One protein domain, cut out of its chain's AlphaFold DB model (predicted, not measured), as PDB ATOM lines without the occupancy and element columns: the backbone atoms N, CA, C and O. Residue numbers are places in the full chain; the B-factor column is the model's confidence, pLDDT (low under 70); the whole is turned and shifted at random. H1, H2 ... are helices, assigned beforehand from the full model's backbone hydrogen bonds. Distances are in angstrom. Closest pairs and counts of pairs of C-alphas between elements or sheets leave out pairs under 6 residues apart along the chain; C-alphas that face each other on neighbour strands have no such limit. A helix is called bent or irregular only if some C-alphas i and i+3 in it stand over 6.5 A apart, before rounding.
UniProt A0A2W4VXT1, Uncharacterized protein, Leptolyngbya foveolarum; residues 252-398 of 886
ATOM      1  N   LEU A 252     -57.796   7.541   4.863       86.31
ATOM      2  CA  LEU A 252     -57.216   6.185   4.932       86.31
ATOM      3  C   LEU A 252     -57.540   5.354   3.683       86.31
ATOM      4  O   LEU A 252     -56.648   4.777   3.065       86.31
ATOM      5  N   THR A 253     -58.811   5.338   3.276       89.69
ATOM      6  CA  THR A 253     -59.240   4.629   2.068       89.69
ATOM      7  C   THR A 253     -58.489   5.130   0.839       89.69
ATOM      8  O   THR A 253     -57.942   4.322   0.101       89.69
ATOM      9  N   LYS A 254     -58.374   6.449   0.637       87.75
ATOM     10  CA  LYS A 254     -57.606   7.004  -0.488       87.75
ATOM     11  C   LYS A 254     -56.142   6.542  -0.444       87.75
ATOM     12  O   LYS A 254     -55.629   6.118  -1.473       87.75
ATOM     13  N   ASN A 255     -55.515   6.528   0.730       89.75
ATOM     14  CA  ASN A 255     -54.101   6.158   0.910       89.75
ATOM     15  C   ASN A 255     -53.864   4.706   0.526       89.75
ATOM     16  O   ASN A 255     -52.874   4.390  -0.127       89.75
ATOM     17  N   LYS A 256     -54.811   3.830   0.882       93.88
ATOM     18  CA  LYS A 256     -54.786   2.430   0.458       93.88
ATOM     19  C   LYS A 256     -54.805   2.308  -1.065       93.88
ATOM     20  O   LYS A 256     -54.045   1.520  -1.619       93.88
ATOM     21  N   PHE A 257     -55.633   3.099  -1.751       95.06
ATOM     22  CA  PHE A 257     -55.661   3.127  -3.217       95.06
ATOM     23  C   PHE A 257     -54.390   3.736  -3.830       95.06
ATOM     24  O   PHE A 257     -53.927   3.248  -4.860       95.06
ATOM     25  N   ASP A 258     -53.799   4.760  -3.214       90.75
ATOM     26  CA  ASP A 258     -52.554   5.368  -3.696       90.75
ATOM     27  C   ASP A 258     -51.374   4.382  -3.568       90.75
ATOM     28  O   ASP A 258     -50.616   4.195  -4.525       90.75
ATOM     29  N   LEU A 259     -51.274   3.672  -2.435       94.00
ATOM     30  CA  LEU A 259     -50.297   2.600  -2.217       94.00
ATOM     31  C   LEU A 259     -50.524   1.413  -3.167       94.00
ATOM     32  O   LEU A 259     -49.566   0.880  -3.727       94.00
ATOM     33  N   LEU A 260     -51.783   1.027  -3.398       96.62
ATOM     34  CA  LEU A 260     -52.150   0.008  -4.383       96.62
ATOM     35  C   LEU A 260     -51.630   0.373  -5.779       96.62
ATOM     36  O   LEU A 260     -51.073  -0.489  -6.453       96.62
ATOM     37  N   CYS A 261     -51.775   1.630  -6.211       96.38
ATOM     38  CA  CYS A 261     -51.266   2.080  -7.510       96.38
ATOM     39  C   CYS A 261     -49.739   1.927  -7.615       96.38
ATOM     40  O   CYS A 261     -49.245   1.466  -8.644       96.38
ATOM     41  N   ALA A 262     -48.994   2.248  -6.552       93.75
ATOM     42  CA  ALA A 262     -47.544   2.037  -6.521       93.75
ATOM     43  C   ALA A 262     -47.191   0.542  -6.626       93.75
ATOM     44  O   ALA A 262     -46.413   0.142  -7.493       93.75
ATOM     45  N   CYS A 263     -47.833  -0.301  -5.808       95.56
ATOM     46  CA  CYS A 263     -47.640  -1.756  -5.805       95.56
ATOM     47  C   CYS A 263     -47.994  -2.397  -7.156       95.56
ATOM     48  O   CYS A 263     -47.305  -3.307  -7.617       95.56
ATOM     49  N   ALA A 264     -49.044  -1.902  -7.814       96.75
ATOM     50  CA  ALA A 264     -49.425  -2.334  -9.150       96.75
ATOM     51  C   ALA A 264     -48.336  -2.005 -10.173       96.75
ATOM     52  O   ALA A 264     -47.978  -2.874 -10.965       96.75
ATOM     53  N   GLY A 265     -47.764  -0.797 -10.117       95.25
ATOM     54  CA  GLY A 265     -46.633  -0.414 -10.961       95.25
ATOM     55  C   GLY A 265     -45.429  -1.343 -10.785       95.25
ATOM     56  O   GLY A 265     -44.908  -1.848 -11.776       95.25
ATOM     57  N   TYR A 266     -45.044  -1.658  -9.542       93.69
ATOM     58  CA  TYR A 266     -43.960  -2.612  -9.261       93.69
ATOM     59  C   TYR A 266     -44.210  -4.007  -9.864       93.69
ATOM     60  O   TYR A 266     -43.302  -4.607 -10.441       93.69
ATOM     61  N   LEU A 267     -45.437  -4.534  -9.757       93.81
ATOM     62  CA  LEU A 267     -45.786  -5.829 -10.357       93.81
ATOM     63  C   LEU A 267     -45.770  -5.775 -11.888       93.81
ATOM     64  O   LEU A 267     -45.206  -6.671 -12.519       93.81
ATOM     65  N   ILE A 268     -46.355  -4.729 -12.476       95.44
ATOM     66  CA  ILE A 268     -46.475  -4.565 -13.930       95.44
ATOM     67  C   ILE A 268     -45.097  -4.413 -14.581       95.44
ATOM     68  O   ILE A 268     -44.831  -5.084 -15.577       95.44
ATOM     69  N   GLY A 269     -44.201  -3.603 -14.010       92.06
ATOM     70  CA  GLY A 269     -42.828  -3.463 -14.515       92.06
ATOM     71  C   GLY A 269     -42.000  -4.738 -14.355       92.06
ATOM     72  O   GLY A 269     -41.111  -5.016 -15.158       92.06
ATOM     73  N   GLY A 270     -42.360  -5.585 -13.388       88.88
ATOM     74  CA  GLY A 270     -41.839  -6.941 -13.267       88.88
ATOM     75  C   GLY A 270     -42.493  -7.987 -14.176       88.88
ATOM     76  O   GLY A 270     -42.184  -9.169 -14.024       88.88
ATOM     77  N   GLY A 271     -43.395  -7.588 -15.080       90.12
ATOM     78  CA  GLY A 271     -44.084  -8.476 -16.022       90.12
ATOM     79  C   GLY A 271     -45.247  -9.277 -15.424       90.12
ATOM     80  O   GLY A 271     -45.711 -10.231 -16.046       90.12
ATOM     81  N   LYS A 272     -45.723  -8.928 -14.223       92.44
ATOM     82  CA  LYS A 272     -46.801  -9.638 -13.513       92.44
ATOM     83  C   LYS A 272     -48.146  -8.920 -13.654       92.44
ATOM     84  O   LYS A 272     -48.215  -7.714 -13.874       92.44
ATOM     85  N   ASP A 273     -49.231  -9.673 -13.480       94.50
ATOM     86  CA  ASP A 273     -50.587  -9.124 -13.401       94.50
ATOM     87  C   ASP A 273     -50.847  -8.502 -12.019       94.50
ATOM     88  O   ASP A 273     -50.721  -9.172 -10.992       94.50
ATOM     89  N   ALA A 274     -51.239  -7.226 -11.993       96.88
ATOM     90  CA  ALA A 274     -51.541  -6.488 -10.767       96.88
ATOM     91  C   ALA A 274     -53.016  -6.562 -10.333       96.88
ATOM     92  O   ALA A 274     -53.338  -6.183  -9.206       96.88
ATOM     93  N   ARG A 275     -53.938  -7.060 -11.175       97.38
ATOM     94  CA  ARG A 275     -55.379  -7.139 -10.847       97.38
ATOM     95  C   ARG A 275     -55.680  -7.893  -9.543       97.38
ATOM     96  O   ARG A 275     -56.581  -7.451  -8.827       97.38
ATOM     97  N   PRO A 276     -54.957  -8.973  -9.172       96.69
ATOM     98  CA  PRO A 276     -55.177  -9.651  -7.896       96.69
ATOM     99  C   PRO A 276     -55.032  -8.750  -6.661       96.69
ATOM    100  O   PRO A 276     -55.699  -9.024  -5.664       96.69
ATOM    101  N   LEU A 277     -54.251  -7.659  -6.728       96.44
ATOM    102  CA  LEU A 277     -54.082  -6.718  -5.611       96.44
ATOM    103  C   LEU A 277     -55.404  -6.081  -5.166       96.44
ATOM    104  O   LEU A 277     -55.583  -5.804  -3.982       96.44
ATOM    105  N   LEU A 278     -56.363  -5.903  -6.084       96.44
ATOM    106  CA  LEU A 278     -57.674  -5.323  -5.768       96.44
ATOM    107  C   LEU A 278     -58.432  -6.139  -4.713       96.44
ATOM    108  O   LEU A 278     -59.207  -5.574  -3.948       96.44
ATOM    109  N   LYS A 279     -58.174  -7.450  -4.609       94.25
ATOM    110  CA  LYS A 279     -58.796  -8.310  -3.588       94.25
ATOM    111  C   LYS A 279     -58.393  -7.914  -2.166       94.25
ATOM    112  O   LYS A 279     -59.163  -8.147  -1.239       94.25
ATOM    113  N   GLN A 280     -57.218  -7.303  -1.984       94.38
ATOM    114  CA  GLN A 280     -56.745  -6.874  -0.668       94.38
ATOM    115  C   GLN A 280     -57.501  -5.645  -0.132       94.38
ATOM    116  O   GLN A 280     -57.509  -5.423   1.075       94.38
ATOM    117  N   LEU A 281     -58.175  -4.869  -0.993       91.38
ATOM    118  CA  LEU A 281     -58.982  -3.709  -0.584       91.38
ATOM    119  C   LEU A 281     -60.308  -4.094   0.099       91.38
ATOM    120  O   LEU A 281     -60.964  -3.236   0.683       91.38
ATOM    121  N   GLN A 282     -60.708  -5.369   0.055       88.62
ATOM    122  CA  GLN A 282     -61.931  -5.883   0.684       88.62
ATOM    123  C   GLN A 282     -63.206  -5.117   0.275       88.62
ATOM    124  O   GLN A 282     -63.711  -5.318  -0.823       88.62
ATOM    125  N   ALA A 283     -63.763  -4.279   1.157       85.12
ATOM    126  CA  ALA A 283     -64.976  -3.493   0.909       85.12
ATOM    127  C   ALA A 283     -64.688  -2.007   0.616       85.12
ATOM    128  O   ALA A 283     -65.617  -1.243   0.339       85.12
ATOM    129  N   ASP A 284     -63.422  -1.584   0.674       89.31
ATOM    130  CA  ASP A 284     -63.030  -0.191   0.469       89.31
ATOM    131  C   ASP A 284     -63.288   0.247  -0.982       89.31
ATOM    132  O   ASP A 284     -62.893  -0.428  -1.931       89.31
ATOM    133  N   THR A 285     -63.917   1.413  -1.170       88.12
ATOM    134  CA  THR A 285     -64.141   2.033  -2.492       88.12
ATOM    135  C   THR A 285     -63.730   3.505  -2.475       88.12
ATOM    136  O   THR A 285     -63.785   4.155  -1.433       88.12
ATOM    137  N   CYS A 286     -63.290   4.045  -3.616       89.12
ATOM    138  CA  CYS A 286     -62.782   5.415  -3.711       89.12
ATOM    139  C   CYS A 286     -63.128   6.031  -5.070       89.12
ATOM    140  O   CYS A 286     -62.384   5.882  -6.033       89.12
ATOM    141  N   SER A 287     -64.229   6.778  -5.142       87.81
ATOM    142  CA  SER A 287     -64.698   7.395  -6.392       87.81
ATOM    143  C   SER A 287     -63.998   8.714  -6.746       87.81
ATOM    144  O   SER A 287     -64.432   9.422  -7.655       87.81
ATOM    145  N   THR A 288     -62.968   9.107  -5.988       85.56
ATOM    146  CA  THR A 288     -62.258  10.391  -6.132       85.56
ATOM    147  C   THR A 288     -60.851  10.246  -6.708       85.56
ATOM    148  O   THR A 288     -60.096  11.220  -6.709       85.56
ATOM    149  N   LEU A 289     -60.472   9.045  -7.164       88.38
ATOM    150  CA  LEU A 289     -59.183   8.834  -7.828       88.38
ATOM    151  C   LEU A 289     -59.074   9.712  -9.069       88.38
ATOM    152  O   LEU A 289     -60.032   9.852  -9.832       88.38
ATOM    153  N   LYS A 290     -57.892  10.289  -9.276       88.94
ATOM    154  CA  LYS A 290     -57.648  11.194 -10.393       88.94
ATOM    155  C   LYS A 290     -56.714  10.580 -11.421       88.94
ATOM    156  O   LYS A 290     -55.678  10.049 -11.025       88.94
ATOM    157  N   PRO A 291     -56.996  10.758 -12.723       90.81
ATOM    158  CA  PRO A 291     -56.191  10.138 -13.762       90.81
ATOM    159  C   PRO A 291     -54.699  10.459 -13.715       90.81
ATOM    160  O   PRO A 291     -53.873   9.567 -13.856       90.81
ATOM    161  N   LEU A 292     -54.342  11.723 -13.472       88.06
ATOM    162  CA  LEU A 292     -52.940  12.138 -13.416       88.06
ATOM    163  C   LEU A 292     -52.190  11.506 -12.234       88.06
ATOM    164  O   LEU A 292     -51.059  11.068 -12.413       88.06
ATOM    165  N   GLU A 293     -52.826  11.434 -11.058       83.69
ATOM    166  CA  GLU A 293     -52.241  10.831  -9.847       83.69
ATOM    167  C   GLU A 293     -51.942   9.345 -10.077       83.69
ATOM    168  O   GLU A 293     -50.829   8.881  -9.831       83.69
ATOM    169  N   VAL A 294     -52.929   8.618 -10.611       92.88
ATOM    170  CA  VAL A 294     -52.814   7.186 -10.904       92.88
ATOM    171  C   VAL A 294     -51.767   6.934 -11.991       92.88
ATOM    172  O   VAL A 294     -50.893   6.091 -11.805       92.88
ATOM    173  N   ALA A 295     -51.804   7.695 -13.090       92.31
ATOM    174  CA  ALA A 295     -50.860   7.566 -14.199       92.31
ATOM    175  C   ALA A 295     -49.408   7.779 -13.757       92.31
ATOM    176  O   ALA A 295     -48.554   6.946 -14.049       92.31
ATOM    177  N   GLN A 296     -49.135   8.870 -13.035       86.44
ATOM    178  CA  GLN A 296     -47.793   9.199 -12.550       86.44
ATOM    179  C   GLN A 296     -47.280   8.137 -11.582       86.44
ATOM    180  O   GLN A 296     -46.183   7.615 -11.773       86.44
ATOM    181  N   CYS A 297     -48.085   7.794 -10.571       91.12
ATOM    182  CA  CYS A 297     -47.700   6.815  -9.562       91.12
ATOM    183  C   CYS A 297     -47.410   5.452 -10.199       91.12
ATOM    184  O   CYS A 297     -46.334   4.896  -9.997       91.12
ATOM    185  N   MET A 298     -48.320   4.929 -11.023       95.62
ATOM    186  CA  MET A 298     -48.118   3.624 -11.651       95.62
ATOM    187  C   MET A 298     -46.940   3.625 -12.630       95.62
ATOM    188  O   MET A 298     -46.165   2.668 -12.636       95.62
ATOM    189  N   LEU A 299     -46.785   4.668 -13.457       95.44
ATOM    190  CA  LEU A 299     -45.736   4.716 -14.478       95.44
ATOM    191  C   LEU A 299     -44.337   4.730 -13.857       95.44
ATOM    192  O   LEU A 299     -43.508   3.919 -14.253       95.44
ATOM    193  N   VAL A 300     -44.080   5.598 -12.870       91.69
ATOM    194  CA  VAL A 300     -42.755   5.693 -12.224       91.69
ATOM    195  C   VAL A 300     -42.339   4.336 -11.660       91.69
ATOM    196  O   VAL A 300     -41.264   3.842 -11.992       91.69
ATOM    197  N   HIS A 301     -43.222   3.694 -10.889       93.12
ATOM    198  CA  HIS A 301     -42.944   2.390 -10.287       93.12
ATOM    199  C   HIS A 301     -42.812   1.275 -11.335       93.12
ATOM    200  O   HIS A 301     -41.996   0.375 -11.163       93.12
ATOM    201  N   THR A 302     -43.537   1.351 -12.456       95.00
ATOM    202  CA  THR A 302     -43.366   0.427 -13.593       95.00
ATOM    203  C   THR A 302     -41.965   0.543 -14.200       95.00
ATOM    204  O   THR A 302     -41.304  -0.468 -14.417       95.00
ATOM    205  N   LEU A 303     -41.482   1.765 -14.428       93.62
ATOM    206  CA  LEU A 303     -40.192   2.006 -15.081       93.62
ATOM    207  C   LEU A 303     -39.003   1.634 -14.185       93.62
ATOM    208  O   LEU A 303     -38.108   0.918 -14.629       93.62
ATOM    209  N   VAL A 304     -39.002   2.058 -12.915       91.00
ATOM    210  CA  VAL A 304     -37.895   1.739 -11.988       91.00
ATOM    211  C   VAL A 304     -37.863   0.257 -11.630       91.00
ATOM    212  O   VAL A 304     -36.788  -0.334 -11.522       91.00
ATOM    213  N   SER A 305     -39.034  -0.375 -11.492       91.12
ATOM    214  CA  SER A 305     -39.101  -1.796 -11.161       91.12
ATOM    215  C   SER A 305     -38.634  -2.675 -12.300       91.12
ATOM    216  O   SER A 305     -38.081  -3.721 -12.008       91.12
ATOM    217  N   ALA A 306     -38.771  -2.263 -13.564       92.12
ATOM    218  CA  ALA A 306     -38.222  -3.011 -14.691       92.12
ATOM    219  C   ALA A 306     -36.693  -3.167 -14.603       92.12
ATOM    220  O   ALA A 306     -36.162  -4.139 -15.141       92.12
ATOM    221  N   SER A 307     -36.013  -2.249 -13.898       92.88
ATOM    222  CA  SER A 307     -34.557  -2.244 -13.697       92.88
ATOM    223  C   SER A 307     -33.816  -2.369 -15.028       92.88
ATOM    224  O   SER A 307     -32.982  -3.250 -15.220       92.88
ATOM    225  N   ARG A 308     -34.185  -1.503 -15.978       94.19
ATOM    226  CA  ARG A 308     -33.582  -1.397 -17.311       94.19
ATOM    227  C   ARG A 308     -33.052   0.018 -17.547       94.19
ATOM    228  O   ARG A 308     -33.665   0.961 -17.030       94.19
ATOM    229  N   PRO A 309     -31.973   0.173 -18.335       94.12
ATOM    230  CA  PRO A 309     -31.528   1.466 -18.845       94.12
ATOM    231  C   PRO A 309     -32.684   2.281 -19.422       94.12
ATOM    232  O   PRO A 309     -33.612   1.733 -20.024       94.12
ATOM    233  N   ARG A 310     -32.621   3.605 -19.285       93.44
ATOM    234  CA  ARG A 310     -33.708   4.498 -19.718       93.44
ATOM    235  C   ARG A 310     -34.010   4.386 -21.213       93.44
ATOM    236  O   ARG A 310     -35.161   4.510 -21.622       93.44
ATOM    237  N   ILE A 311     -32.987   4.102 -22.018       92.44
ATOM    238  CA  ILE A 311     -33.113   3.893 -23.466       92.44
ATOM    239  C   ILE A 311     -33.996   2.685 -23.824       92.44
ATOM    240  O   ILE A 311     -34.606   2.679 -24.888       92.44
ATOM    241  N   GLU A 312     -34.128   1.703 -22.925       95.50
ATOM    242  CA  GLU A 312     -34.957   0.500 -23.102       95.50
ATOM    243  C   GLU A 312     -36.395   0.685 -22.577       95.50
ATOM    244  O   GLU A 312     -37.240  -0.198 -22.730       95.50
ATOM    245  N   TRP A 313     -36.731   1.823 -21.957       95.31
ATOM    246  CA  TRP A 313     -38.084   2.067 -21.441       95.31
ATOM    247  C   TRP A 313     -39.211   1.993 -22.490       95.31
ATOM    248  O   TRP A 313     -40.305   1.565 -22.114       95.31
ATOM    249  N   PRO A 314     -39.013   2.339 -23.781       96.50
ATOM    250  CA  PRO A 314     -40.014   2.076 -24.817       96.50
ATOM    251  C   PRO A 314     -40.343   0.584 -24.973       96.50
ATOM    252  O   PRO A 314     -41.513   0.229 -25.139       96.50
ATOM    253  N   ASP A 315     -39.344  -0.293 -24.857       96.12
ATOM    254  CA  ASP A 315     -39.530  -1.744 -24.939       96.12
ATOM    255  C   ASP A 315     -40.207  -2.273 -23.673       96.12
ATOM    256  O   ASP A 315     -41.156  -3.057 -23.750       96.12
ATOM    257  N   VAL A 316     -39.790  -1.779 -22.500       94.62
ATOM    258  CA  VAL A 316     -40.468  -2.057 -21.221       94.62
ATOM    259  C   VAL A 316     -41.951  -1.699 -21.322       94.62
ATOM    260  O   VAL A 316     -42.806  -2.539 -21.035       94.62
ATOM    261  N   TRP A 317     -42.266  -0.486 -21.786       96.62
ATOM    262  CA  TRP A 317     -43.640  -0.026 -21.963       96.62
ATOM    263  C   TRP A 317     -44.408  -0.897 -22.953       96.62
ATOM    264  O   TRP A 317     -45.526  -1.319 -22.660       96.62
ATOM    265  N   THR A 318     -43.806  -1.222 -24.097       96.56
ATOM    266  CA  THR A 318     -44.435  -2.064 -25.123       96.56
ATOM    267  C   THR A 318     -44.866  -3.413 -24.554       96.56
ATOM    268  O   THR A 318     -45.975  -3.870 -24.837       96.56
ATOM    269  N   ASN A 319     -44.032  -4.000 -23.694       95.38
ATOM    270  CA  ASN A 319     -44.288  -5.287 -23.054       95.38
ATOM    271  C   ASN A 319     -45.334  -5.216 -21.929       95.38
ATOM    272  O   ASN A 319     -46.039  -6.196 -21.691       95.38
ATOM    273  N   CYS A 320     -45.457  -4.084 -21.228       95.62
ATOM    274  CA  CYS A 320     -46.304  -3.981 -20.035       95.62
ATOM    275  C   CYS A 320     -47.601  -3.174 -20.227       95.62
ATOM    276  O   CYS A 320     -48.499  -3.266 -19.388       95.62
ATOM    277  N   GLN A 321     -47.745  -2.406 -21.314       96.81
ATOM    278  CA  GLN A 321     -48.865  -1.473 -21.532       96.81
ATOM    279  C   GLN A 321     -50.248  -2.142 -21.500       96.81
ATOM    280  O   GLN A 321     -51.204  -1.548 -21.002       96.81
ATOM    281  N   ALA A 322     -50.358  -3.391 -21.969       96.75
ATOM    282  CA  ALA A 322     -51.605  -4.155 -21.917       96.75
ATOM    283  C   ALA A 322     -52.017  -4.461 -20.467       96.75
ATOM    284  O   ALA A 322     -53.132  -4.134 -20.066       96.75
ATOM    285  N   ASN A 323     -51.095  -4.992 -19.655       96.62
ATOM    286  CA  ASN A 323     -51.333  -5.248 -18.231       96.62
ATOM    287  C   ASN A 323     -51.605  -3.948 -17.459       96.62
ATOM    288  O   ASN A 323     -52.473  -3.912 -16.586       96.62
ATOM    289  N   PHE A 324     -50.906  -2.869 -17.815       98.19
ATOM    290  CA  PHE A 324     -51.120  -1.537 -17.253       98.19
ATOM    291  C   PHE A 324     -52.552  -1.046 -17.504       98.19
ATOM    292  O   PHE A 324     -53.248  -0.642 -16.571       98.19
ATOM    293  N   PHE A 325     -53.026  -1.128 -18.748       98.38
ATOM    294  CA  PHE A 325     -54.378  -0.711 -19.113       98.38
ATOM    295  C   PHE A 325     -55.465  -1.628 -18.535       98.38
ATOM    296  O   PHE A 325     -56.508  -1.154 -18.077       98.38
ATOM    297  N   ASP A 326     -55.229  -2.939 -18.503       98.25
ATOM    298  CA  ASP A 326     -56.148  -3.902 -17.895       98.25
ATOM    299  C   ASP A 326     -56.321  -3.669 -16.394       98.25
ATOM    300  O   ASP A 326     -57.449  -3.720 -15.892       98.25
ATOM    301  N   PHE A 327     -55.240  -3.341 -15.682       98.50
ATOM    302  CA  PHE A 327     -55.332  -2.932 -14.285       98.50
ATOM    303  C   PHE A 327     -56.131  -1.637 -14.129       98.50
ATOM    304  O   PHE A 327     -57.010  -1.577 -13.275       98.50
ATOM    305  N   LEU A 328     -55.896  -0.625 -14.970       98.56
ATOM    306  CA  LEU A 328     -56.645   0.633 -14.920       98.56
ATOM    307  C   LEU A 328     -58.156   0.436 -15.109       98.56
ATOM    308  O   LEU A 328     -58.934   1.054 -14.385       98.56
ATOM    309  N   LYS A 329     -58.590  -0.446 -16.020       98.44
ATOM    310  CA  LYS A 329     -60.015  -0.801 -16.197       98.44
ATOM    311  C   LYS A 329     -60.591  -1.534 -14.981       98.44
ATOM    312  O   LYS A 329     -61.746  -1.309 -14.598       98.44
ATOM    313  N   ALA A 330     -59.802  -2.414 -14.366       98.06
ATOM    314  CA  ALA A 330     -60.207  -3.117 -13.154       98.06
ATOM    315  C   ALA A 330     -60.319  -2.149 -11.962       98.06
ATOM    316  O   ALA A 330     -61.317  -2.178 -11.241       98.06
ATOM    317  N   LEU A 331     -59.349  -1.242 -11.811       97.81
ATOM    318  CA  LEU A 331     -59.317  -0.181 -10.805       97.81
ATOM    319  C   LEU A 331     -60.488   0.792 -10.987       97.81
ATOM    320  O   LEU A 331     -61.262   0.971 -10.056       97.81
ATOM    321  N   GLU A 332     -60.642   1.348 -12.191       97.25
ATOM    322  CA  GLU A 332     -61.916   1.601 -12.878       97.25
ATOM    323  C   GLU A 332     -63.189   1.209 -12.122       97.25
ATOM    324  O   GLU A 332     -63.798   1.933 -11.327       97.25
ATOM    325  N   THR A 333     -63.556  -0.028 -12.427       96.06
ATOM    326  CA  THR A 333     -64.769  -0.703 -11.993       96.06
ATOM    327  C   THR A 333     -64.823  -0.849 -10.473       96.06
ATOM    328  O   THR A 333     -65.862  -0.586  -9.868       96.06
ATOM    329  N   TYR A 334     -63.710  -1.237  -9.849       96.69
ATOM    330  CA  TYR A 334     -63.642  -1.508  -8.414       96.69
ATOM    331  C   TYR A 334     -63.803  -0.231  -7.574       96.69
ATOM    332  O   TYR A 334     -64.603  -0.172  -6.642       96.69
ATOM    333  N   SER A 335     -63.062   0.820  -7.929       94.62
ATOM    334  CA  SER A 335     -63.048   2.109  -7.226       94.62
ATOM    335  C   SER A 335     -64.334   2.913  -7.419       94.62
ATOM    336  O   SER A 335     -64.655   3.755  -6.580       94.62
ATOM    337  N   LYS A 336     -65.084   2.636  -8.499       93.12
ATOM    338  CA  LYS A 336     -66.242   3.412  -8.975       93.12
ATOM    339  C   LYS A 336     -65.883   4.835  -9.423       93.12
ATOM    340  O   LYS A 336     -66.770   5.685  -9.546       93.12
ATOM    341  N   SER A 337     -64.607   5.112  -9.684       91.38
ATOM    342  CA  SER A 337     -64.177   6.366 -10.302       91.38
ATOM    343  C   SER A 337     -64.538   6.371 -11.781       91.38
ATOM    344  O   SER A 337     -64.016   5.580 -12.556       91.38
ATOM    345  N   ARG A 338     -65.424   7.283 -12.189       89.88
ATOM    346  CA  ARG A 338     -65.809   7.430 -13.598       89.88
ATOM    347  C   ARG A 338     -64.685   8.076 -14.407       89.88
ATOM    348  O   ARG A 338     -64.150   9.099 -13.986       89.88
ATOM    349  N   ASN A 339     -64.446   7.565 -15.613       92.12
ATOM    350  CA  ASN A 339     -63.514   8.133 -16.589       92.12
ATOM    351  C   ASN A 339     -62.071   8.232 -16.055       92.12
ATOM    352  O   ASN A 339     -61.395   9.251 -16.202       92.12
ATOM    353  N   LEU A 340     -61.610   7.172 -15.401       94.00
ATOM    354  CA  LEU A 340     -60.272   7.037 -14.852       94.00
ATOM    355  C   LEU A 340     -59.339   6.299 -15.816       94.00
ATOM    356  O   LEU A 340     -58.231   6.781 -16.048       94.00
ATOM    357  N   ALA A 341     -59.751   5.167 -16.394       97.38
ATOM    358  CA  ALA A 341     -58.816   4.274 -17.083       97.38
ATOM    359  C   ALA A 341     -58.200   4.896 -18.346       97.38
ATOM    360  O   ALA A 341     -56.978   5.025 -18.440       97.38
ATOM    361  N   ASN A 342     -59.036   5.340 -19.291       97.12
ATOM    362  CA  ASN A 342     -58.559   5.913 -20.557       97.12
ATOM    363  C   ASN A 342     -57.696   7.170 -20.352       97.12
ATOM    364  O   ASN A 342     -56.600   7.223 -20.913       97.12
ATOM    365  N   PRO A 343     -58.104   8.161 -19.528       95.94
ATOM    366  CA  PRO A 343     -57.269   9.339 -19.326       95.94
ATOM    367  C   PRO A 343     -55.968   9.022 -18.583       95.94
ATOM    368  O   PRO A 343     -54.943   9.616 -18.904       95.94
ATOM    369  N   SER A 344     -55.971   8.075 -17.634       96.06
ATOM    370  CA  SER A 344     -54.740   7.676 -16.929       96.06
ATOM    371  C   SER A 344     -53.741   7.045 -17.893       96.06
ATOM    372  O   SER A 344     -52.557   7.363 -17.863       96.06
ATOM    373  N   TYR A 345     -54.222   6.183 -18.788       97.75
ATOM    374  CA  TYR A 345     -53.385   5.529 -19.788       97.75
ATOM    375  C   TYR A 345     -52.763   6.531 -20.769       97.75
ATOM    376  O   TYR A 345     -51.548   6.543 -20.951       97.75
ATOM    377  N   ALA A 346     -53.574   7.434 -21.331       92.50
ATOM    378  CA  ALA A 346     -53.087   8.472 -22.240       92.50
ATOM    379  C   ALA A 346     -52.069   9.409 -21.561       92.50
ATOM    380  O   ALA A 346     -51.054   9.776 -22.155       92.50
ATOM    381  N   LEU A 347     -52.306   9.768 -20.293       91.69
ATOM    382  CA  LEU A 347     -51.362  10.561 -19.505       91.69
ATOM    383  C   LEU A 347     -50.057   9.803 -19.245       91.69
ATOM    384  O   LEU A 347     -48.996  10.411 -19.351       91.69
ATOM    385  N   ALA A 348     -50.105   8.499 -18.963       92.12
ATOM    386  CA  ALA A 348     -48.904   7.685 -18.782       92.12
ATOM    387  C   ALA A 348     -48.044   7.646 -20.058       92.12
ATOM    388  O   ALA A 348     -46.836   7.858 -19.989       92.12
ATOM    389  N   GLN A 349     -48.654   7.487 -21.237       93.06
ATOM    390  CA  GLN A 349     -47.930   7.533 -22.517       93.06
ATOM    391  C   GLN A 349     -47.268   8.897 -22.766       93.06
ATOM    392  O   GLN A 349     -46.122   8.972 -23.224       93.06
ATOM    393  N   LYS A 350     -47.972   9.985 -22.428       88.75
ATOM    394  CA  LYS A 350     -47.431  11.344 -22.528       88.75
ATOM    395  C   LYS A 350     -46.237  11.537 -21.588       88.75
ATOM    396  O   LYS A 350     -45.190  12.000 -22.027       88.75
ATOM    397  N   LEU A 351     -46.376  11.133 -20.326       86.38
ATOM    398  CA  LEU A 351     -45.316  11.234 -19.319       86.38
ATOM    399  C   LEU A 351     -44.082  10.412 -19.699       86.38
ATOM    400  O   LEU A 351     -42.964  10.889 -19.535       86.38
ATOM    401  N   LEU A 352     -44.264   9.210 -20.252       90.81
ATOM    402  CA  LEU A 352     -43.155   8.397 -20.753       90.81
ATOM    403  C   LEU A 352     -42.365   9.142 -21.835       90.81
ATOM    404  O   LEU A 352     -41.142   9.228 -21.755       90.81
ATOM    405  N   SER A 353     -43.067   9.731 -22.808       85.88
ATOM    406  CA  SER A 353     -42.446  10.541 -23.864       85.88
ATOM    407  C   SER A 353     -41.670  11.729 -23.287       85.88
ATOM    408  O   SER A 353     -40.545  11.995 -23.700       85.88
ATOM    409  N   GLU A 354     -42.244  12.414 -22.294       85.06
ATOM    410  CA  GLU A 354     -41.586  13.524 -21.600       85.06
ATOM    411  C   GLU A 354     -40.331  13.074 -20.843       85.06
ATOM    412  O   GLU A 354     -39.337  13.797 -20.845       85.06
ATOM    413  N   TYR A 355     -40.340  11.900 -20.206       82.50
ATOM    414  CA  TYR A 355     -39.165  11.381 -19.505       82.50
ATOM    415  C   TYR A 355     -38.032  10.997 -20.457       82.50
ATOM    416  O   TYR A 355     -36.877  11.294 -20.160       82.50
ATOM    417  N   LEU A 356     -38.349  10.409 -21.612       85.50
ATOM    418  CA  LEU A 356     -37.358  10.027 -22.625       85.50
ATOM    419  C   LEU A 356     -36.649  11.232 -23.258       85.50
ATOM    420  O   LEU A 356     -35.508  11.115 -23.695       85.50
ATOM    421  N   GLN A 357     -37.300  12.395 -23.288       82.56
ATOM    422  CA  GLN A 357     -36.724  13.633 -23.824       82.56
ATOM    423  C   GLN A 357     -35.809  14.364 -22.830       82.56
ATOM    424  O   GLN A 357     -35.157  15.341 -23.202       82.56
ATOM    425  N   ARG A 358     -35.750  13.936 -21.561       78.31
ATOM    426  CA  ARG A 358     -34.929  14.607 -20.543       78.31
ATOM    427  C   ARG A 358     -33.451  14.233 -20.683       78.31
ATOM    428  O   ARG A 358     -33.132  13.085 -20.994       78.31
ATOM    429  N   PRO A 359     -32.522  15.154 -20.373       75.56
ATOM    430  CA  PRO A 359     -31.105  14.813 -20.300       75.56
ATOM    431  C   PRO A 359     -30.859  13.725 -19.243       75.56
ATOM    432  O   PRO A 359     -31.567  13.654 -18.232       75.56
ATOM    433  N   ALA A 360     -29.896  12.845 -19.516       74.50
ATOM    434  CA  ALA A 360     -29.440  11.826 -18.572       74.50
ATOM    435  C   ALA A 360     -28.645  12.489 -17.441       74.50
ATOM    436  O   ALA A 360     -27.876  13.421 -17.695       74.50
ATOM    437  N   LEU A 361     -28.817  12.012 -16.208       74.31
ATOM    438  CA  LEU A 361     -27.988  12.415 -15.073       74.31
ATOM    439  C   LEU A 361     -27.039  11.274 -14.716       74.31
ATOM    440  O   LEU A 361     -27.477  10.157 -14.468       74.31
ATOM    441  N   LEU A 362     -25.741  11.561 -14.679       71.38
ATOM    442  CA  LEU A 362     -24.696  10.599 -14.314       71.38
ATOM    443  C   LEU A 362     -24.114  10.941 -12.937       71.38
ATOM    444  O   LEU A 362     -24.331  12.036 -12.427       71.38
ATOM    445  N   ALA A 363     -23.322  10.033 -12.363       54.47
ATOM    446  CA  ALA A 363     -22.752  10.145 -11.012       54.47
ATOM    447  C   ALA A 363     -21.961  11.438 -10.718       54.47
ATOM    448  O   ALA A 363     -21.809  11.806  -9.558       54.47
ATOM    449  N   ASN A 364     -21.494  12.148 -11.750       55.59
ATOM    450  CA  ASN A 364     -20.779  13.421 -11.614       55.59
ATOM    451  C   ASN A 364     -21.712  14.646 -11.602       55.59
ATOM    452  O   ASN A 364     -21.231  15.778 -11.675       55.59
ATOM    453  N   ALA A 365     -23.031  14.438 -11.588       58.06
ATOM    454  CA  ALA A 365     -23.992  15.526 -11.631       58.06
ATOM    455  C   ALA A 365     -23.965  16.353 -10.335       58.06
ATOM    456  O   ALA A 365     -23.902  15.811  -9.231       58.06
ATOM    457  N   THR A 366     -24.013  17.678 -10.465       55.03
ATOM    458  CA  THR A 366     -24.017  18.592  -9.315       55.03
ATOM    459  C   THR A 366     -25.385  18.625  -8.631       55.03
ATOM    460  O   THR A 366     -26.413  18.319  -9.243       55.03
ATOM    461  N   SER A 367     -25.426  19.069  -7.371       50.81
ATOM    462  CA  SER A 367     -26.676  19.335  -6.639       50.81
ATOM    463  C   SER A 367     -27.642  20.222  -7.432       50.81
ATOM    464  O   SER A 367     -28.847  19.987  -7.407       50.81
ATOM    465  N   ASP A 368     -27.120  21.181  -8.200       49.38
ATOM    466  CA  ASP A 368     -27.913  22.081  -9.042       49.38
ATOM    467  C   ASP A 368     -28.543  21.368 -10.246       49.38
ATOM    468  O   ASP A 368     -29.682  21.659 -10.613       49.38
ATOM    469  N   GLN A 369     -27.845  20.396 -10.843       56.28
ATOM    470  CA  GLN A 369     -28.387  19.580 -11.935       56.28
ATOM    471  C   GLN A 369     -29.501  18.654 -11.433       56.28
ATOM    472  O   GLN A 369     -30.549  18.535 -12.077       56.28
ATOM    473  N   PHE A 370     -29.324  18.074 -10.242       55.88
ATOM    474  CA  PHE A 370     -30.389  17.342  -9.560       55.88
ATOM    475  C   PHE A 370     -31.565  18.253  -9.194       55.88
ATOM    476  O   PHE A 370     -32.713  17.870  -9.415       55.88
ATOM    477  N   ALA A 371     -31.314  19.475  -8.712       50.50
ATOM    478  CA  ALA A 371     -32.353  20.445  -8.369       50.50
ATOM    479  C   ALA A 371     -33.150  20.923  -9.593       50.50
ATOM    480  O   ALA A 371     -34.375  21.019  -9.526       50.50
ATOM    481  N   GLN A 372     -32.495  21.152 -10.736       51.78
ATOM    482  CA  GLN A 372     -33.165  21.484 -12.000       51.78
ATOM    483  C   GLN A 372     -34.061  20.341 -12.487       51.78
ATOM    484  O   GLN A 372     -35.202  20.572 -12.894       51.78
ATOM    485  N   GLN A 373     -33.589  19.094 -12.415       49.78
ATOM    486  CA  GLN A 373     -34.410  17.951 -12.811       49.78
ATOM    487  C   GLN A 373     -35.538  17.689 -11.799       49.78
ATOM    488  O   GLN A 373     -36.652  17.389 -12.224       49.78
ATOM    489  N   ALA A 374     -35.299  17.881 -10.494       44.47
ATOM    490  CA  ALA A 374     -36.296  17.807  -9.422       44.47
ATOM    491  C   ALA A 374     -37.383  18.891  -9.543       44.47
ATOM    492  O   ALA A 374     -38.563  18.603  -9.348       44.47
ATOM    493  N   ALA A 375     -37.024  20.113  -9.950       42.50
ATOM    494  CA  ALA A 375     -37.979  21.176 -10.271       42.50
ATOM    495  C   ALA A 375     -38.899  20.761 -11.433       42.50
ATOM    496  O   ALA A 375     -40.123  20.891 -11.333       42.50
ATOM    497  N   ASN A 376     -38.327  20.118 -12.461       37.69
ATOM    498  CA  ASN A 376     -39.058  19.491 -13.571       37.69
ATOM    499  C   ASN A 376     -39.796  18.194 -13.169       37.69
ATOM    500  O   ASN A 376     -40.597  17.659 -13.940       37.69
ATOM    501  N   PHE A 377     -39.516  17.647 -11.985       39.91
ATOM    502  CA  PHE A 377     -40.129  16.451 -11.400       39.91
ATOM    503  C   PHE A 377     -41.164  16.765 -10.314       39.91
ATOM    504  O   PHE A 377     -41.829  15.833  -9.865       39.91
ATOM    505  N   SER A 378     -41.365  18.036  -9.932       32.28
ATOM    506  CA  SER A 378     -42.158  18.492  -8.763       32.28
ATOM    507  C   SER A 378     -43.660  18.125  -8.757       32.28
ATOM    508  O   SER A 378     -44.425  18.512  -7.860       32.28
ATOM    509  N   PHE A 379     -44.090  17.312  -9.720       35.81
ATOM    510  CA  PHE A 379     -45.363  16.599  -9.735       35.81
ATOM    511  C   PHE A 379     -45.341  15.221  -9.046       35.81
ATOM    512  O   PHE A 379     -46.399  14.751  -8.636       35.81
ATOM    513  N   SER A 380     -44.175  14.598  -8.861       33.91
ATOM    514  CA  SER A 380     -44.030  13.289  -8.214       33.91
ATOM    515  C   SER A 380     -44.285  13.394  -6.707       33.91
ATOM    516  O   SER A 380     -43.696  14.237  -6.033       33.91
ATOM    517  N   PHE A 381     -45.209  12.576  -6.190       33.22
ATOM    518  CA  PHE A 381     -45.670  12.485  -4.790       33.22
ATOM    519  C   PHE A 381     -46.333  13.731  -4.160       33.22
ATOM    520  O   PHE A 381     -47.264  13.589  -3.362       33.22
ATOM    521  N   SER A 382     -45.968  14.962  -4.548       33.31
ATOM    522  CA  SER A 382     -46.526  16.184  -3.934       33.31
ATOM    523  C   SER A 382     -47.997  16.443  -4.279       33.31
ATOM    524  O   SER A 382     -48.661  17.213  -3.586       33.31
ATOM    525  N   TYR A 383     -48.547  15.832  -5.334       32.53
ATOM    526  CA  TYR A 383     -49.940  16.064  -5.734       32.53
ATOM    527  C   TYR A 383     -50.943  15.290  -4.858       32.53
ATOM    528  O   TYR A 383     -51.953  15.868  -4.441       32.53
ATOM    529  N   THR A 384     -50.618  14.050  -4.480       34.16
ATOM    530  CA  THR A 384     -51.339  13.277  -3.456       34.16
ATOM    531  C   THR A 384     -51.306  14.030  -2.124       34.16
ATOM    532  O   THR A 384     -52.353  14.357  -1.571       34.16
ATOM    533  N   LEU A 385     -50.123  14.499  -1.710       34.06
ATOM    534  CA  LEU A 385     -49.926  15.354  -0.533       34.06
ATOM    535  C   LEU A 385     -50.735  16.672  -0.602       34.06
ATOM    536  O   LEU A 385     -51.371  17.077   0.372       34.06
ATOM    537  N   LYS A 386     -50.804  17.331  -1.770       32.84
ATOM    538  CA  LYS A 386     -51.600  18.558  -1.990       32.84
ATOM    539  C   LYS A 386     -53.105  18.321  -1.858       32.84
ATOM    540  O   LYS A 386     -53.799  19.256  -1.455       32.84
ATOM    541  N   GLN A 387     -53.617  17.131  -2.185       34.03
ATOM    542  CA  GLN A 387     -55.025  16.761  -1.982       34.03
ATOM    543  C   GLN A 387     -55.324  16.251  -0.579       34.03
ATOM    544  O   GLN A 387     -56.389  16.532  -0.041       34.03
ATOM    545  N   MET A 388     -54.376  15.577   0.053       33.00
ATOM    546  CA  MET A 388     -54.534  15.053   1.404       33.00
ATOM    547  C   MET A 388     -54.456  16.143   2.465       33.00
ATOM    548  O   MET A 388     -55.250  16.128   3.400       33.00
ATOM    549  N   ILE A 389     -53.615  17.164   2.270       31.58
ATOM    550  CA  ILE A 389     -53.669  18.408   3.055       31.58
ATOM    551  C   ILE A 389     -55.021  19.107   2.832       31.58
ATOM    552  O   ILE A 389     -55.624  19.611   3.775       31.58
ATOM    553  N   LYS A 390     -55.557  19.084   1.602       32.06
ATOM    554  CA  LYS A 390     -56.864  19.677   1.259       32.06
ATOM    555  C   LYS A 390     -58.047  18.939   1.910       32.06
ATOM    556  O   LYS A 390     -59.020  19.590   2.279       32.06
ATOM    557  N   ASN A 391     -57.956  17.619   2.078       31.97
ATOM    558  CA  ASN A 391     -58.969  16.801   2.748       31.97
ATOM    559  C   ASN A 391     -58.804  16.778   4.274       31.97
ATOM    560  O   ASN A 391     -59.803  16.866   4.968       31.97
ATOM    561  N   SER A 392     -57.580  16.769   4.810       31.73
ATOM    562  CA  SER A 392     -57.323  16.852   6.262       31.73
ATOM    563  C   SER A 392     -57.752  18.207   6.839       31.73
ATOM    564  O   SER A 392     -58.262  18.280   7.954       31.73
ATOM    565  N   LEU A 393     -57.645  19.283   6.045       31.59
ATOM    566  CA  LEU A 393     -58.231  20.589   6.366       31.59
ATOM    567  C   LEU A 393     -59.769  20.591   6.308       31.59
ATOM    568  O   LEU A 393     -60.378  21.468   6.907       31.59
ATOM    569  N   ARG A 394     -60.410  19.631   5.622       28.98
ATOM    570  CA  ARG A 394     -61.872  19.424   5.664       28.98
ATOM    571  C   ARG A 394     -62.292  18.563   6.862       28.98
ATOM    572  O   ARG A 394     -63.282  18.900   7.500       28.98
ATOM    573  N   THR A 395     -61.512  17.543   7.217       28.62
ATOM    574  CA  THR A 395     -61.720  16.680   8.394       28.62
ATOM    575  C   THR A 395     -61.575  17.431   9.711       28.62
ATOM    576  O   THR A 395     -62.435  17.355  10.585       28.62
ATOM    577  N   ALA A 396     -60.507  18.224   9.839       27.77
ATOM    578  CA  ALA A 396     -60.276  19.071  11.007       27.77
ATOM    579  C   ALA A 396     -61.340  20.178  11.144       27.77
ATOM    580  O   ALA A 396     -61.472  20.779  12.205       27.77
ATOM    581  N   PHE A 397     -62.119  20.427  10.084       27.89
ATOM    582  CA  PHE A 397     -63.254  21.348  10.070       27.89
ATOM    583  C   PHE A 397     -64.588  20.697  10.481       27.89
ATOM    584  O   PHE A 397     -65.554  21.425  10.705       27.89
ATOM    585  N   LEU A 398     -64.667  19.362  10.579       26.27
ATOM    586  CA  LEU A 398     -65.913  18.623  10.846       26.27
ATOM    587  C   LEU A 398     -65.989  17.971  12.234       26.27
ATOM    588  O   LEU A 398     -67.034  17.428  12.590       26.27
TER     589      LEU A 398
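What this domain is: This is residues 252 to 398 of the 886 residues of an uncharacterized protein of Leptolyngbya foveolarum (UniProt A0A2W4VXT1). Picture a compact body of five helices with a helical tail folded back past it: H3 sits in the middle with H1 on one side and H5 on the other, while the long bent H4 runs across one side of them and short H2 folds back along H1. After H5 the chain swings out, and H6 and H7 are strung along the side of the body away from H4, with residues 362 to 368 and 389 to 398 standing free. The printed part has 147 residues with seven named helices, H1 to H7 in chain order, and no named strand: the class is all helix. It is compact, with a radius of gyration of the C-alphas of 16.2 A and spans of 49 by 37 by 22 A.

How they stand to each other: Begin with H4, residues 310 to 335, the hub, touching four helices. By its hydrogen bonds it was assigned as one helix, but it is bent: C-alphas 319 and 322 are 7.5 A apart. Its arms, H4a, residues 310 to 319, and H4b, residues 322 to 335, stand at a steep tilt of 67 degrees, only just short of about perpendicular; H4a is irregular, with C-alphas 311 and 314 7.3 A apart. H4b and H5, residues 341 to 356, form a hairpin, a steep tilt of 43 degrees, closest at the C-alphas of Leu 328 and Ala 341, 4.8 A. H3, residues 291 to 306, touches H5, closest at the C-alphas of Pro 291 and Ser 344, 4.3 A. H3 touches H1, residues 252 to 269, at a steep tilt of 40 degrees, the same way, closest at the C-alphas of Gly 269 and Thr 302, 4.0 A. H1 and H5 are apart. H1 and H2, residues 275 to 281, form a hairpin at 22 degrees, closest at the C-alphas of Leu 260 and Leu 277, 7.1 A. H6, residues 367 to 375, and H7, residues 382 to 395, touch no helix. Every O i to N i+4 pair is within hydrogen-bond range in H1, H3, H4b, H5 and H6, against 4 of 6 in H4a, 8 of 10 in H7 and 0 of 3 in H2, where 4 of 4 O i to N i+3 pairs are.

Where its parts are: Find C-alpha 252 at (-57.216, 6.185, 4.932); from there H1 runs 26.0 A. H3 covers 22.3 A, H4b 19.6 A and H5 22.9 A. H7 runs 19.6 A to C-alpha 395 at (-61.720, 16.680, 8.394).

The domain as a whole: The C-alphas farthest apart, of Asn 364 and Leu 398, are 50.7 A apart. The printed part has no cut and no long link. Residues 363 to 398 are under pLDDT 70.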